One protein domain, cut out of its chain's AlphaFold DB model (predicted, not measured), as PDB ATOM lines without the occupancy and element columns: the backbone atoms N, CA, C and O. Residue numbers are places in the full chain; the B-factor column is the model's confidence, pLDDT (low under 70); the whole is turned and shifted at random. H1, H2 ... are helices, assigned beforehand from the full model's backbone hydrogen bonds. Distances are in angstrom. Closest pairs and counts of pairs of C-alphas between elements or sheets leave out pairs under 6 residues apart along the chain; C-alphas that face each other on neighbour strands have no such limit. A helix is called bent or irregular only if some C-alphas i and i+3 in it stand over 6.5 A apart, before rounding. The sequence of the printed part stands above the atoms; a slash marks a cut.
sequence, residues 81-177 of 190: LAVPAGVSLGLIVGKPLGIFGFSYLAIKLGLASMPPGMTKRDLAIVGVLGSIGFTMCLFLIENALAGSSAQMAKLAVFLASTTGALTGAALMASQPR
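This is residues 81 to 177 of the 190 residues of the protein "Hypothetical protein" of Pyrodinium bahamense (UniProt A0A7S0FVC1). Two long helices, H1 and H4, make a V, touching near their first residues; short H2 fills its open end, and H3 packs on H4 near the closed end. The printed part has 97 residues, 75 of them in four named helices, H1 to H4 in that order, with no named strand; its class is all helix, and it is elongated at 48 by 30 by 19 A and only just loose, close to compact, with a radius of gyration of the C-alphas of 15.4 A.

Find C-alpha 81 at (61.000, -4.133, 37.954); H1, residues 81 to 108, runs 38.1 A, with a kink of 34 degrees near residue 95. It is neither bent nor irregular, but only just: C-alphas 92 and 95 are 6.5 A apart. H2 is residues 120 to 129, 14.4 A, and H3 134 to 144, 15.3 A. H4, 148 to 173, runs 37.7 A to C-alpha 173 at (54.443, 27.062, 48.609).

H4 is the hub. H1, with residues 83 to 92 alone, touches it at a steep tilt of 41 degrees, the same way; closest are the C-alphas of Pro 84 and Ala 153, 4.6 A. H1, H2 and H4 form an up and down bundle, each running against the one before. H3 and H4 are a hairpin, closest at C-alphas 134 and 161, 5.8 A; H1 and H3 are apart. Every O i to N i+4 pair is within hydrogen-bond range in H2, H3 and H4, and 22 of 24 in H1.

The farthest C-alphas, of Pro 116 and Gly 147, are 48.0 A apart. The printed part has no cut; the link H1 to H2 is long. Residue 177 is under 70 in pLDDT.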
ATOM      1  N   LEU A  81      60.951  -5.592  37.837       72.88
ATOM      2  CA  LEU A  81      61.000  -4.133  37.954       72.88
ATOM      3  C   LEU A  81      59.937  -3.418  37.102       72.88
ATOM      4  O   LEU A  81      59.573  -2.282  37.407       72.88
ATOM      5  N   ALA A  82      59.393  -4.081  36.076       83.56
ATOM      6  CA  ALA A  82      58.392  -3.502  35.181       83.56
ATOM      7  C   ALA A  82      57.119  -3.053  35.916       83.56
ATOM      8  O   ALA A  82      56.612  -1.963  35.657       83.56
ATOM      9  N   VAL A  83      56.623  -3.858  36.862       86.19
ATOM     10  CA  VAL A  83      55.394  -3.549  37.609       86.19
ATOM     11  C   VAL A  83      55.574  -2.315  38.514       86.19
ATOM     12  O   VAL A  83      54.824  -1.353  38.341       86.19
ATOM     13  N   PRO A  84      56.566  -2.258  39.430       87.38
ATOM     14  CA  PRO A  84      56.809  -1.069  40.253       87.38
ATOM     15  C   PRO A  84      57.115   0.189  39.430       87.38
ATOM     16  O   PRO A  84      56.649   1.280  39.775       87.38
ATOM     17  N   ALA A  85      57.864   0.053  38.330       88.19
ATOM     18  CA  ALA A  85      58.172   1.169  37.438       88.19
ATOM     19  C   ALA A  85      56.914   1.689  36.726       88.19
ATOM     20  O   ALA A  85      56.686   2.899  36.696       88.19
ATOM     21  N   GLY A  86      56.062   0.791  36.220       90.75
ATOM     22  CA  GLY A  86      54.792   1.145  35.587       90.75
ATOM     23  C   GLY A  86      53.838   1.852  36.549       90.75
ATOM     24  O   GLY A  86      53.267   2.884  36.200       90.75
ATOM     25  N   VAL A  87      53.726   1.362  37.789       91.94
ATOM     26  CA  VAL A  87      52.936   2.011  38.848       91.94
ATOM     27  C   VAL A  87      53.483   3.405  39.169       91.94
ATOM     28  O   VAL A  87      52.718   4.369  39.223       91.94
ATOM     29  N   SER A  88      54.803   3.536  39.333       91.50
ATOM     30  CA  SER A  88      55.440   4.822  39.643       91.50
ATOM     31  C   SER A  88      55.240   5.840  38.522       91.50
ATOM     32  O   SER A  88      54.826   6.969  38.782       91.50
ATOM     33  N   LEU A  89      55.470   5.445  37.265       92.94
ATOM     34  CA  LEU A  89      55.257   6.305  36.099       92.94
ATOM     35  C   LEU A  89      53.779   6.671  35.923       92.94
ATOM     36  O   LEU A  89      53.460   7.830  35.653       92.94
ATOM     37  N   GLY A  90      52.870   5.718  36.120       92.56
ATOM     38  CA  GLY A  90      51.431   5.965  36.051       92.56
ATOM     39  C   GLY A  90      50.962   6.995  37.082       92.56
ATOM     40  O   GLY A  90      50.162   7.872  36.755       92.56
ATOM     41  N   LEU A  91      51.491   6.937  38.307       92.19
ATOM     42  CA  LEU A  91      51.157   7.894  39.362       92.19
ATOM     43  C   LEU A  91      51.816   9.257  39.157       92.19
ATOM     44  O   LEU A  91      51.117  10.266  39.179       92.19
ATOM     45  N   ILE A  92      53.131   9.295  38.937       93.50
ATOM     46  CA  ILE A  92      53.899  10.548  38.891       93.50
ATOM     47  C   ILE A  92      53.640  11.312  37.591       93.50
ATOM     48  O   ILE A  92      53.562  12.536  37.603       93.50
ATOM     49  N   VAL A  93      53.515  10.609  36.465       94.00
ATOM     50  CA  VAL A  93      53.411  11.230  35.136       94.00
ATOM     51  C   VAL A  93      52.002  11.074  34.577       94.00
ATOM     52  O   VAL A  93      51.401  12.053  34.135       94.00
ATOM     53  N   GLY A  94      51.441   9.865  34.646       94.38
ATOM     54  CA  GLY A  94      50.122   9.566  34.084       94.38
ATOM     55  C   GLY A  94      48.996  10.392  34.710       94.38
ATOM     56  O   GLY A  94      48.227  11.022  33.983       94.38
ATOM     57  N   LYS A  95      48.905  10.442  36.048       94.19
ATOM     58  CA  LYS A  95      47.833  11.190  36.730       94.19
ATOM     59  C   LYS A  95      47.907  12.703  36.488       94.19
ATOM     60  O   LYS A  95      46.882  13.249  36.079       94.19
ATOM     61  N   PRO A  96      49.053  13.392  36.650       94.19
ATOM     62  CA  PRO A  96      49.107  14.828  36.382       94.19
ATOM     63  C   PRO A  96      48.830  15.171  34.920       94.19
ATOM     64  O   PRO A  96      48.054  16.090  34.660       94.19
ATOM     65  N   LEU A  97      49.393  14.415  33.966       95.31
ATOM     66  CA  LEU A  97      49.129  14.633  32.539       95.31
ATOM     67  C   LEU A  97      47.669  14.367  32.175       95.31
ATOM     68  O   LEU A  97      47.094  15.133  31.407       95.31
ATOM     69  N   GLY A  98      47.058  13.324  32.737       94.94
ATOM     70  CA  GLY A  98      45.645  13.023  32.529       94.94
ATOM     71  C   GLY A  98      44.748  14.127  33.082       94.94
ATOM     72  O   GLY A  98      43.941  14.691  32.346       94.94
ATOM     73  N   ILE A  99      44.922  14.491  34.356       94.38
ATOM     74  CA  ILE A  99      44.095  15.511  35.014       94.38
ATOM     75  C   ILE A  99      44.254  16.858  34.311       94.38
ATOM     76  O   ILE A  99      43.255  17.461  33.919       94.38
ATOM     77  N   PHE A 100      45.489  17.323  34.108       94.38
ATOM     78  CA  PHE A 100      45.742  18.601  33.449       94.38
ATOM     79  C   PHE A 100      45.292  18.578  31.986       94.38
ATOM     80  O   PHE A 100      44.607  19.497  31.547       94.38
ATOM     81  N   GLY A 101      45.632  17.525  31.241       94.38
ATOM     82  CA  GLY A 101      45.340  17.398  29.817       94.38
ATOM     83  C   GLY A 101      43.846  17.351  29.520       94.38
ATOM     84  O   GLY A 101      43.360  18.164  28.733       94.38
ATOM     85  N   PHE A 102      43.099  16.460  30.180       95.19
ATOM     86  CA  PHE A 102      41.652  16.355  29.971       95.19
ATOM     87  C   PHE A 102      40.907  17.589  30.479       95.19
ATOM     88  O   PHE A 102      40.017  18.080  29.786       95.19
ATOM     89  N   SER A 103      41.297  18.148  31.629       93.00
ATOM     90  CA  SER A 103      40.666  19.373  32.140       93.00
ATOM     91  C   SER A 103      40.940  20.567  31.227       93.00
ATOM     92  O   SER A 103      40.030  21.329  30.909       93.00
ATOM     93  N   TYR A 104      42.176  20.718  30.744       92.12
ATOM     94  CA  TYR A 104      42.532  21.783  29.809       92.12
ATOM     95  C   TYR A 104      41.805  21.632  28.470       92.12
ATOM     96  O   TYR A 104      41.343  22.624  27.902       92.12
ATOM     97  N   LEU A 105      41.665  20.399  27.979       94.31
ATOM     98  CA  LEU A 105      40.924  20.113  26.759       94.31
ATOM     99  C   LEU A 105      39.431  20.423  26.922       94.31
ATOM    100  O   LEU A 105      38.861  21.075  26.051       94.31
ATOM    101  N   ALA A 106      38.819  20.044  28.045       94.12
ATOM    102  CA  ALA A 106      37.423  20.361  28.347       94.12
ATOM    103  C   ALA A 106      37.174  21.878  28.404       94.12
ATOM    104  O   ALA A 106      36.178  22.357  27.860       94.12
ATOM    105  N   ILE A 107      38.109  22.639  28.985       91.56
ATOM    106  CA  ILE A 107      38.052  24.110  29.001       91.56
ATOM    107  C   ILE A 107      38.186  24.673  27.581       91.56
ATOM    108  O   ILE A 107      37.429  25.560  27.192       91.56
ATOM    109  N   LYS A 108      39.121  24.152  26.777       90.25
ATOM    110  CA  LYS A 108      39.344  24.623  25.400       90.25
ATOM    111  C   LYS A 108      38.154  24.332  24.478       90.25
ATOM    112  O   LYS A 108      37.884  25.123  23.581       90.25
ATOM    113  N   LEU A 109      37.460  23.217  24.697       94.12
ATOM    114  CA  LEU A 109      36.257  22.827  23.957       94.12
ATOM    115  C   LEU A 109      34.986  23.541  24.448       94.12
ATOM    116  O   LEU A 109      33.924  23.329  23.876       94.12
ATOM    117  N   GLY A 110      35.070  24.361  25.503       90.19
ATOM    118  CA  GLY A 110      33.914  25.050  26.080       90.19
ATOM    119  C   GLY A 110      32.945  24.136  26.843       90.19
ATOM    120  O   GLY A 110      31.850  24.571  27.178       90.19
ATOM    121  N   LEU A 111      33.337  22.888  27.138       91.81
ATOM    122  CA  LEU A 111      32.540  21.931  27.921       91.81
ATOM    123  C   LEU A 111      32.581  22.230  29.426       91.81
ATOM    124  O   LEU A 111      31.695  21.812  30.167       91.81
ATOM    125  N   ALA A 112      33.623  22.924  29.882       89.56
ATOM    126  CA  ALA A 112      33.815  23.304  31.273       89.56
ATOM    127  C   ALA A 112      34.352  24.735  31.371       89.56
ATOM    128  O   ALA A 112      35.061  25.218  30.488       89.56
ATOM    129  N   SER A 113      34.045  25.406  32.478       85.50
ATOM    130  CA  SER A 113      34.563  26.737  32.793       85.50
ATOM    131  C   SER A 113      35.488  26.665  34.000       85.50
ATOM    132  O   SER A 113      35.288  25.860  34.909       85.50
ATOM    133  N   MET A 114      36.521  27.502  34.007       85.25
ATOM    134  CA  MET A 114      37.450  27.583  35.127       85.25
ATOM    135  C   MET A 114      36.791  28.330  36.300       85.25
ATOM    136  O   MET A 114      36.193  29.381  36.057       85.25
ATOM    137  N   PRO A 115      36.883  27.830  37.549       84.81
ATOM    138  CA  PRO A 115      36.357  28.535  38.714       84.81
ATOM    139  C   PRO A 115      36.948  29.949  38.855       84.81
ATOM    140  O   PRO A 115      38.107  30.168  38.477       84.81
ATOM    141  N   PRO A 116      36.190  30.909  39.416       81.31
ATOM    142  CA  PRO A 116      36.678  32.269  39.615       81.31
ATOM    143  C   PRO A 116      37.943  32.268  40.483       81.31
ATOM    144  O   PRO A 116      38.009  31.603  41.511       81.31
ATOM    145  N   GLY A 117      38.972  32.998  40.044       80.12
ATOM    146  CA  GLY A 117      40.257  33.100  40.748       80.12
ATOM    147  C   GLY A 117      41.255  31.972  40.464       80.12
ATOM    148  O   GLY A 117      42.421  32.107  40.835       80.12
ATOM    149  N   MET A 118      40.850  30.910  39.760       86.88
ATOM    150  CA  MET A 118      41.732  29.794  39.429       86.88
ATOM    151  C   MET A 118      42.528  30.082  38.145       86.88
ATOM    152  O   MET A 118      41.984  30.466  37.109       86.88
ATOM    153  N   THR A 119      43.839  29.863  38.189       88.31
ATOM    154  CA  THR A 119      44.770  30.024  37.062       88.31
ATOM    155  C   THR A 119      45.213  28.675  36.492       88.31
ATOM    156  O   THR A 119      45.164  27.646  37.162       88.31
ATOM    157  N   LYS A 120      45.737  28.650  35.255       88.56
ATOM    158  CA  LYS A 120      46.281  27.416  34.640       88.56
ATOM    159  C   LYS A 120      47.366  26.743  35.498       88.56
ATOM    160  O   LYS A 120      47.547  25.532  35.406       88.56
ATOM    161  N   ARG A 121      48.076  27.513  36.335       88.50
ATOM    162  CA  ARG A 121      49.054  26.984  37.299       88.50
ATOM    163  C   ARG A 121      48.376  26.227  38.435       88.50
ATOM    164  O   ARG A 121      48.862  25.167  38.798       88.50
ATOM    165  N   ASP A 122      47.244  26.710  38.935       90.62
ATOM    166  CA  ASP A 122      46.469  26.018  39.975       90.62
ATOM    167  C   ASP A 122      45.941  24.686  39.451       90.62
ATOM    168  O   ASP A 122      46.005  23.677  40.142       90.62
ATOM    169  N   LEU A 123      45.524  24.649  38.181       91.69
ATOM    170  CA  LEU A 123      45.125  23.401  37.531       91.69
ATOM    171  C   LEU A 123      46.286  22.399  37.446       91.69
ATOM    172  O   LEU A 123      46.090  21.210  37.681       91.69
ATOM    173  N   ALA A 124      47.499  22.872  37.144       92.12
ATOM    174  CA  ALA A 124      48.691  22.025  37.138       92.12
ATOM    175  C   ALA A 124      49.043  21.517  38.549       92.12
ATOM    176  O   ALA A 124      49.345  20.337  38.706       92.12
ATOM    177  N   ILE A 125      48.941  22.366  39.579       92.69
ATOM    178  CA  ILE A 125      49.171  21.971  40.979       92.69
ATOM    179  C   ILE A 125      48.148  20.929  41.424       92.69
ATOM    180  O   ILE A 125      48.537  19.917  42.000       92.69
ATOM    181  N   VAL A 126      46.864  21.121  41.112       92.50
ATOM    182  CA  VAL A 126      45.811  20.131  41.389       92.50
ATOM    183  C   VAL A 126      46.097  18.815  40.662       92.50
ATOM    184  O   VAL A 126      45.926  17.748  41.247       92.50
ATOM    185  N   GLY A 127      46.601  18.869  39.426       93.25
ATOM    186  CA  GLY A 127      47.057  17.682  38.700       93.25
ATOM    187  C   GLY A 127      48.180  16.932  39.425       93.25
ATOM    188  O   GLY A 127      48.094  15.714  39.581       93.25
ATOM    189  N   VAL A 128      49.198  17.648  39.917       94.06
ATOM    190  CA  VAL A 128      50.305  17.065  40.698       94.06
ATOM    191  C   VAL A 128      49.816  16.518  42.037       94.06
ATOM    192  O   VAL A 128      50.149  15.388  42.373       94.06
ATOM    193  N   LEU A 129      48.971  17.239  42.774       92.44
ATOM    194  CA  LEU A 129      48.355  16.733  44.009       92.44
ATOM    195  C   LEU A 129      47.490  15.491  43.751       92.44
ATOM    196  O   LEU A 129      47.433  14.587  44.580       92.44
ATOM    197  N   GLY A 130      46.887  15.396  42.566       91.25
ATOM    198  CA  GLY A 130      46.162  14.214  42.117       91.25
ATOM    199  C   GLY A 130      47.034  12.966  41.943       91.25
ATOM    200  O   GLY A 130      46.485  11.867  41.910       91.25
ATOM    201  N   SER A 131      48.367  13.091  41.873       91.25
ATOM    202  CA  SER A 131      49.291  11.941  41.839       91.25
ATOM    203  C   SER A 131      49.337  11.147  43.151       91.25
ATOM    204  O   SER A 131      49.809  10.008  43.157       91.25
ATOM    205  N   ILE A 132      48.807  11.702  44.247       93.31
ATOM    206  CA  ILE A 132      48.739  11.052  45.561       93.31
ATOM    207  C   ILE A 132      47.679   9.940  45.513       93.31
ATOM    208  O   ILE A 132      46.511  10.129  45.847       93.31
ATOM    209  N   GLY A 133      48.090   8.758  45.051       87.25
ATOM    210  CA  GLY A 133      47.232   7.577  44.933       87.25
ATOM    211  C   GLY A 133      47.164   6.712  46.193       87.25
ATOM    212  O   GLY A 133      46.294   5.848  46.264       87.25
ATOM    213  N   PHE A 134      48.069   6.941  47.154       91.06
ATOM    214  CA  PHE A 134      48.341   6.146  48.360       91.06
ATOM    215  C   PHE A 134      47.315   5.043  48.676       91.06
ATOM    216  O   PHE A 134      47.473   3.919  48.209       91.06
ATOM    217  N   THR A 135      46.253   5.335  49.429       91.12
ATOM    218  CA  THR A 135      45.334   4.305  49.940       91.12
ATOM    219  C   THR A 135      44.508   3.616  48.857       91.12
ATOM    220  O   THR A 135      44.351   2.399  48.900       91.12
ATOM    221  N   MET A 136      44.021   4.349  47.856       91.44
ATOM    222  CA  MET A 136      43.217   3.756  46.782       91.44
ATOM    223  C   MET A 136      44.073   2.856  45.878       91.44
ATOM    224  O   MET A 136      43.643   1.779  45.473       91.44
ATOM    225  N   CYS A 137      45.329   3.230  45.632       91.69
ATOM    226  CA  CYS A 137      46.265   2.399  44.881       91.69
ATOM    227  C   CYS A 137      46.754   1.186  45.681       91.69
ATOM    228  O   CYS A 137      46.878   0.115  45.095       91.69
ATOM    229  N   LEU A 138      46.985   1.312  46.995       91.25
ATOM    230  CA  LEU A 138      47.284   0.156  47.853       91.25
ATOM    231  C   LEU A 138      46.143  -0.869  47.817       91.25
ATOM    232  O   LEU A 138      46.404  -2.061  47.672       91.25
ATOM    233  N   PHE A 139      44.896  -0.395  47.883       90.12
ATOM    234  CA  PHE A 139      43.707  -1.233  47.748       90.12
ATOM    235  C   PHE A 139      43.673  -1.972  46.401       90.12
ATOM    236  O   PHE A 139      43.507  -3.190  46.356       90.12
ATOM    237  N   LEU A 140      43.890  -1.249  45.298       90.06
ATOM    238  CA  LEU A 140      43.908  -1.848  43.963       90.06
ATOM    239  C   LEU A 140      45.029  -2.875  43.787       90.06
ATOM    240  O   LEU A 140      44.803  -3.904  43.157       90.06
ATOM    241  N   ILE A 141      46.220  -2.616  44.331       91.12
ATOM    242  CA  ILE A 141      47.350  -3.548  44.241       91.12
ATOM    243  C   ILE A 141      47.048  -4.839  44.991       91.12
ATOM    244  O   ILE A 141      47.325  -5.903  44.451       91.12
ATOM    245  N   GLU A 142      46.460  -4.757  46.185       87.69
ATOM    246  CA  GLU A 142      46.102  -5.946  46.968       87.69
ATOM    247  C   GLU A 142      45.063  -6.816  46.251       87.69
ATOM    248  O   GLU A 142      45.106  -8.039  46.332       87.69
ATOM    249  N   ASN A 143      44.146  -6.189  45.511       87.81
ATOM    250  CA  ASN A 143      43.125  -6.911  44.759       87.81
ATOM    251  C   ASN A 143      43.632  -7.442  43.405       87.81
ATOM    252  O   ASN A 143      43.085  -8.410  42.883       87.81
ATOM    253  N   ALA A 144      44.631  -6.794  42.800       88.69
ATOM    254  CA  ALA A 144      45.083  -7.107  41.444       88.69
ATOM    255  C   ALA A 144      46.353  -7.969  41.390       88.69
ATOM    256  O   ALA A 144      46.585  -8.642  40.384       88.69
ATOM    257  N   LEU A 145      47.207  -7.921  42.416       86.69
ATOM    258  CA  LEU A 145      48.504  -8.594  42.436       86.69
ATOM    259  C   LEU A 145      48.654  -9.472  43.680       86.69
ATOM    260  O   LEU A 145      48.180  -9.138  44.758       86.69
ATOM    261  N   ALA A 146      49.404 -10.565  43.538       83.62
ATOM    262  CA  ALA A 146      49.728 -11.478  44.630       83.62
ATOM    263  C   ALA A 146      51.249 -11.653  44.790       83.62
ATOM    264  O   ALA A 146      52.022 -11.473  43.845       83.62
ATOM    265  N   GLY A 147      51.682 -12.031  45.995       82.56
ATOM    266  CA  GLY A 147      53.074 -12.388  46.285       82.56
ATOM    267  C   GLY A 147      54.049 -11.202  46.287       82.56
ATOM    268  O   GLY A 147      53.719 -10.094  46.713       82.56
ATOM    269  N   SER A 148      55.279 -11.441  45.827       80.44
ATOM    270  CA  SER A 148      56.381 -10.465  45.880       80.44
ATOM    271  C   SER A 148      56.144  -9.227  45.008       80.44
ATOM    272  O   SER A 148      56.522  -8.118  45.387       80.44
ATOM    273  N   SER A 149      55.451  -9.373  43.874       81.69
ATOM    274  CA  SER A 149      55.119  -8.244  42.995       81.69
ATOM    275  C   SER A 149      54.193  -7.229  43.670       81.69
ATOM    276  O   SER A 149      54.365  -6.026  43.467       81.69
ATOM    277  N   ALA A 150      53.262  -7.682  44.520       85.94
ATOM    278  CA  ALA A 150      52.394  -6.792  45.292       85.94
ATOM    279  C   ALA A 150      53.201  -5.968  46.307       85.94
ATOM    280  O   ALA A 150      53.016  -4.758  46.415       85.94
ATOM    281  N   GLN A 151      54.158  -6.591  47.000       86.06
ATOM    282  CA  GLN A 151      55.032  -5.912  47.966       86.06
ATOM    283  C   GLN A 151      55.872  -4.810  47.306       86.06
ATOM    284  O   GLN A 151      55.909  -3.679  47.796       86.06
ATOM    285  N   MET A 152      56.491  -5.103  46.158       84.88
ATOM    286  CA  MET A 152      57.274  -4.109  45.414       84.88
ATOM    287  C   MET A 152      56.396  -2.979  44.851       84.88
ATOM    288  O   MET A 152      56.795  -1.815  44.871       84.88
ATOM    289  N   ALA A 153      55.184  -3.295  44.384       88.94
ATOM    290  CA  ALA A 153      54.241  -2.294  43.894       88.94
ATOM    291  C   ALA A 153      53.741  -1.368  45.018       88.94
ATOM    292  O   ALA A 153      53.657  -0.157  44.817       88.94
ATOM    293  N   LYS A 154      53.471  -1.898  46.220       89.62
ATOM    294  CA  LYS A 154      53.101  -1.094  47.402       89.62
ATOM    295  C   LYS A 154      54.199  -0.098  47.777       89.62
ATOM    296  O   LYS A 154      53.905   1.070  48.035       89.62
ATOM    297  N   LEU A 155      55.461  -0.532  47.735       88.88
ATOM    298  CA  LEU A 155      56.610   0.349  47.959       88.88
ATOM    299  C   LEU A 155      56.697   1.453  46.891       88.88
ATOM    300  O   LEU A 155      56.893   2.620  47.227       88.88
ATOM    301  N   ALA A 156      56.493   1.108  45.617       90.44
ATOM    302  CA  ALA A 156      56.440   2.084  44.530       90.44
ATOM    303  C   ALA A 156      55.327   3.127  44.723       90.44
ATOM    304  O   ALA A 156      55.579   4.318  44.556       90.44
ATOM    305  N   VAL A 157      54.122   2.717  45.138       92.62
ATOM    306  CA  VAL A 157      53.026   3.653  45.455       92.62
ATOM    307  C   VAL A 157      53.402   4.594  46.589       92.62
ATOM    308  O   VAL A 157      53.102   5.786  46.508       92.62
ATOM    309  N   PHE A 158      54.046   4.082  47.638       90.56
ATOM    310  CA  PHE A 158      54.479   4.895  48.771       90.56
ATOM    311  C   PHE A 158      55.494   5.961  48.341       90.56
ATOM    312  O   PHE A 158      55.315   7.147  48.638       90.56
ATOM    313  N   LEU A 159      56.512   5.563  47.572       90.69
ATOM    314  CA  LEU A 159      57.524   6.477  47.040       90.69
ATOM    315  C   LEU A 159      56.905   7.508  46.088       90.69
ATOM    316  O   LEU A 159      57.123   8.703  46.268       90.69
ATOM    317  N   ALA A 160      56.083   7.070  45.133       92.69
ATOM    318  CA  ALA A 160      55.415   7.947  44.174       92.69
ATOM    319  C   ALA A 160      54.442   8.935  44.838       92.69
ATOM    320  O   ALA A 160      54.379  10.102  44.461       92.69
ATOM    321  N   SER A 161      53.700   8.495  45.856       93.44
ATOM    322  CA  SER A 161      52.779   9.377  46.586       93.44
ATOM    323  C   SER A 161      53.543  10.404  47.420       93.44
ATOM    324  O   SER A 161      53.124  11.555  47.501       93.44
ATOM    325  N   THR A 162      54.681  10.016  48.005       92.75
ATOM    326  CA  THR A 162      55.541  10.929  48.771       92.75
ATOM    327  C   THR A 162      56.183  11.974  47.860       92.75
ATOM    328  O   THR A 162      56.160  13.162  48.182       92.75
ATOM    329  N   THR A 163      56.701  11.574  46.695       93.00
ATOM    330  CA  THR A 163      57.253  12.526  45.719       93.00
ATOM    331  C   THR A 163      56.174  13.452  45.164       93.00
ATOM    332  O   THR A 163      56.403  14.657  45.064       93.00
ATOM    333  N   GLY A 164      54.978  12.932  44.881       92.88
ATOM    334  CA  GLY A 164      53.815  13.723  44.478       92.88
ATOM    335  C   GLY A 164      53.394  14.749  45.533       92.88
ATOM    336  O   GLY A 164      53.207  15.925  45.224       92.88
ATOM    337  N   ALA A 165      53.325  14.338  46.801       93.81
ATOM    338  CA  ALA A 165      52.998  15.228  47.912       93.81
ATOM    339  C   ALA A 165      54.056  16.325  48.110       93.81
ATOM    340  O   ALA A 165      53.701  17.495  48.240       93.81
ATOM    341  N   LEU A 166      55.347  15.975  48.074       94.75
ATOM    342  CA  LEU A 166      56.444  16.938  48.213       94.75
ATOM    343  C   LEU A 166      56.483  17.933  47.050       94.75
ATOM    344  O   LEU A 166      56.591  19.137  47.274       94.75
ATOM    345  N   THR A 167      56.372  17.450  45.811       93.50
ATOM    346  CA  THR A 167      56.379  18.315  44.622       93.50
ATOM    347  C   THR A 167      55.142  19.208  44.567       93.50
ATOM    348  O   THR A 167      55.274  20.408  44.330       93.50
ATOM    349  N   GLY A 168      53.955  18.674  44.865       92.88
ATOM    350  CA  GLY A 168      52.721  19.455  44.965       92.88
ATOM    351  C   GLY A 168      52.793  20.526  46.056       92.88
ATOM    352  O   GLY A 168      52.478  21.689  45.795       92.88
ATOM    353  N   ALA A 169      53.280  20.168  47.248       93.44
ATOM    354  CA  ALA A 169      53.475  21.111  48.349       93.44
ATOM    355  C   ALA A 169      54.504  22.200  48.007       93.44
ATOM    356  O   ALA A 169      54.257  23.374  48.281       93.44
ATOM    357  N   ALA A 170      55.621  21.848  47.363       93.25
ATOM    358  CA  ALA A 170      56.634  22.810  46.929       93.25
ATOM    359  C   ALA A 170      56.085  23.802  45.890       93.25
ATOM    360  O   ALA A 170      56.299  25.011  46.009       93.25
ATOM    361  N   LEU A 171      55.325  23.315  44.903       91.12
ATOM    362  CA  LEU A 171      54.678  24.175  43.911       91.12
ATOM    363  C   LEU A 171      53.655  25.111  44.560       91.12
ATOM    364  O   LEU A 171      53.622  26.297  44.232       91.12
ATOM    365  N   MET A 172      52.863  24.607  45.507       90.25
ATOM    366  CA  MET A 172      51.890  25.414  46.241       90.25
ATOM    367  C   MET A 172      52.570  26.474  47.118       90.25
ATOM    368  O   MET A 172      52.138  27.621  47.131       90.25
ATOM    369  N   ALA A 173      53.672  26.128  47.788       88.94
ATOM    370  CA  ALA A 173      54.443  27.062  48.609       88.94
ATOM    371  C   ALA A 173      55.098  28.182  47.785       88.94
ATOM    372  O   ALA A 173      55.263  29.294  48.283       88.94
ATOM    373  N   SER A 174      55.447  27.908  46.524       87.06
ATOM    374  CA  SER A 174      56.008  28.909  45.609       87.06
ATOM    375  C   SER A 174      54.978  29.925  45.100       87.06
ATOM    376  O   SER A 174      55.353  30.953  44.530       87.06
ATOM    377  N   GLN A 175      53.680  29.662  45.282       83.69
ATOM    378  CA  GLN A 175      52.656  30.591  44.836       83.69
ATOM    379  C   GLN A 175      52.502  31.771  45.802       83.69
ATOM    380  O   GLN A 175      52.426  31.580  47.019       83.69
ATOM    381  N   PRO A 176      52.377  33.007  45.281       76.25
ATOM    382  CA  PRO A 176      52.031  34.145  46.115       76.25
ATOM    383  C   PRO A 176      50.656  33.893  46.737       76.25
ATOM    384  O   PRO A 176      49.703  33.592  46.015       76.25
ATOM    385  N   ARG A 177      50.549  34.014  48.069       69.94
ATOM    386  CA  ARG A 177      49.269  33.904  48.781       69.94
ATOM    387  C   ARG A 177      48.315  34.952  48.220       69.94
ATOM    388  O   ARG A 177      48.408  36.132  48.553       69.94
TER     389      ARG A 177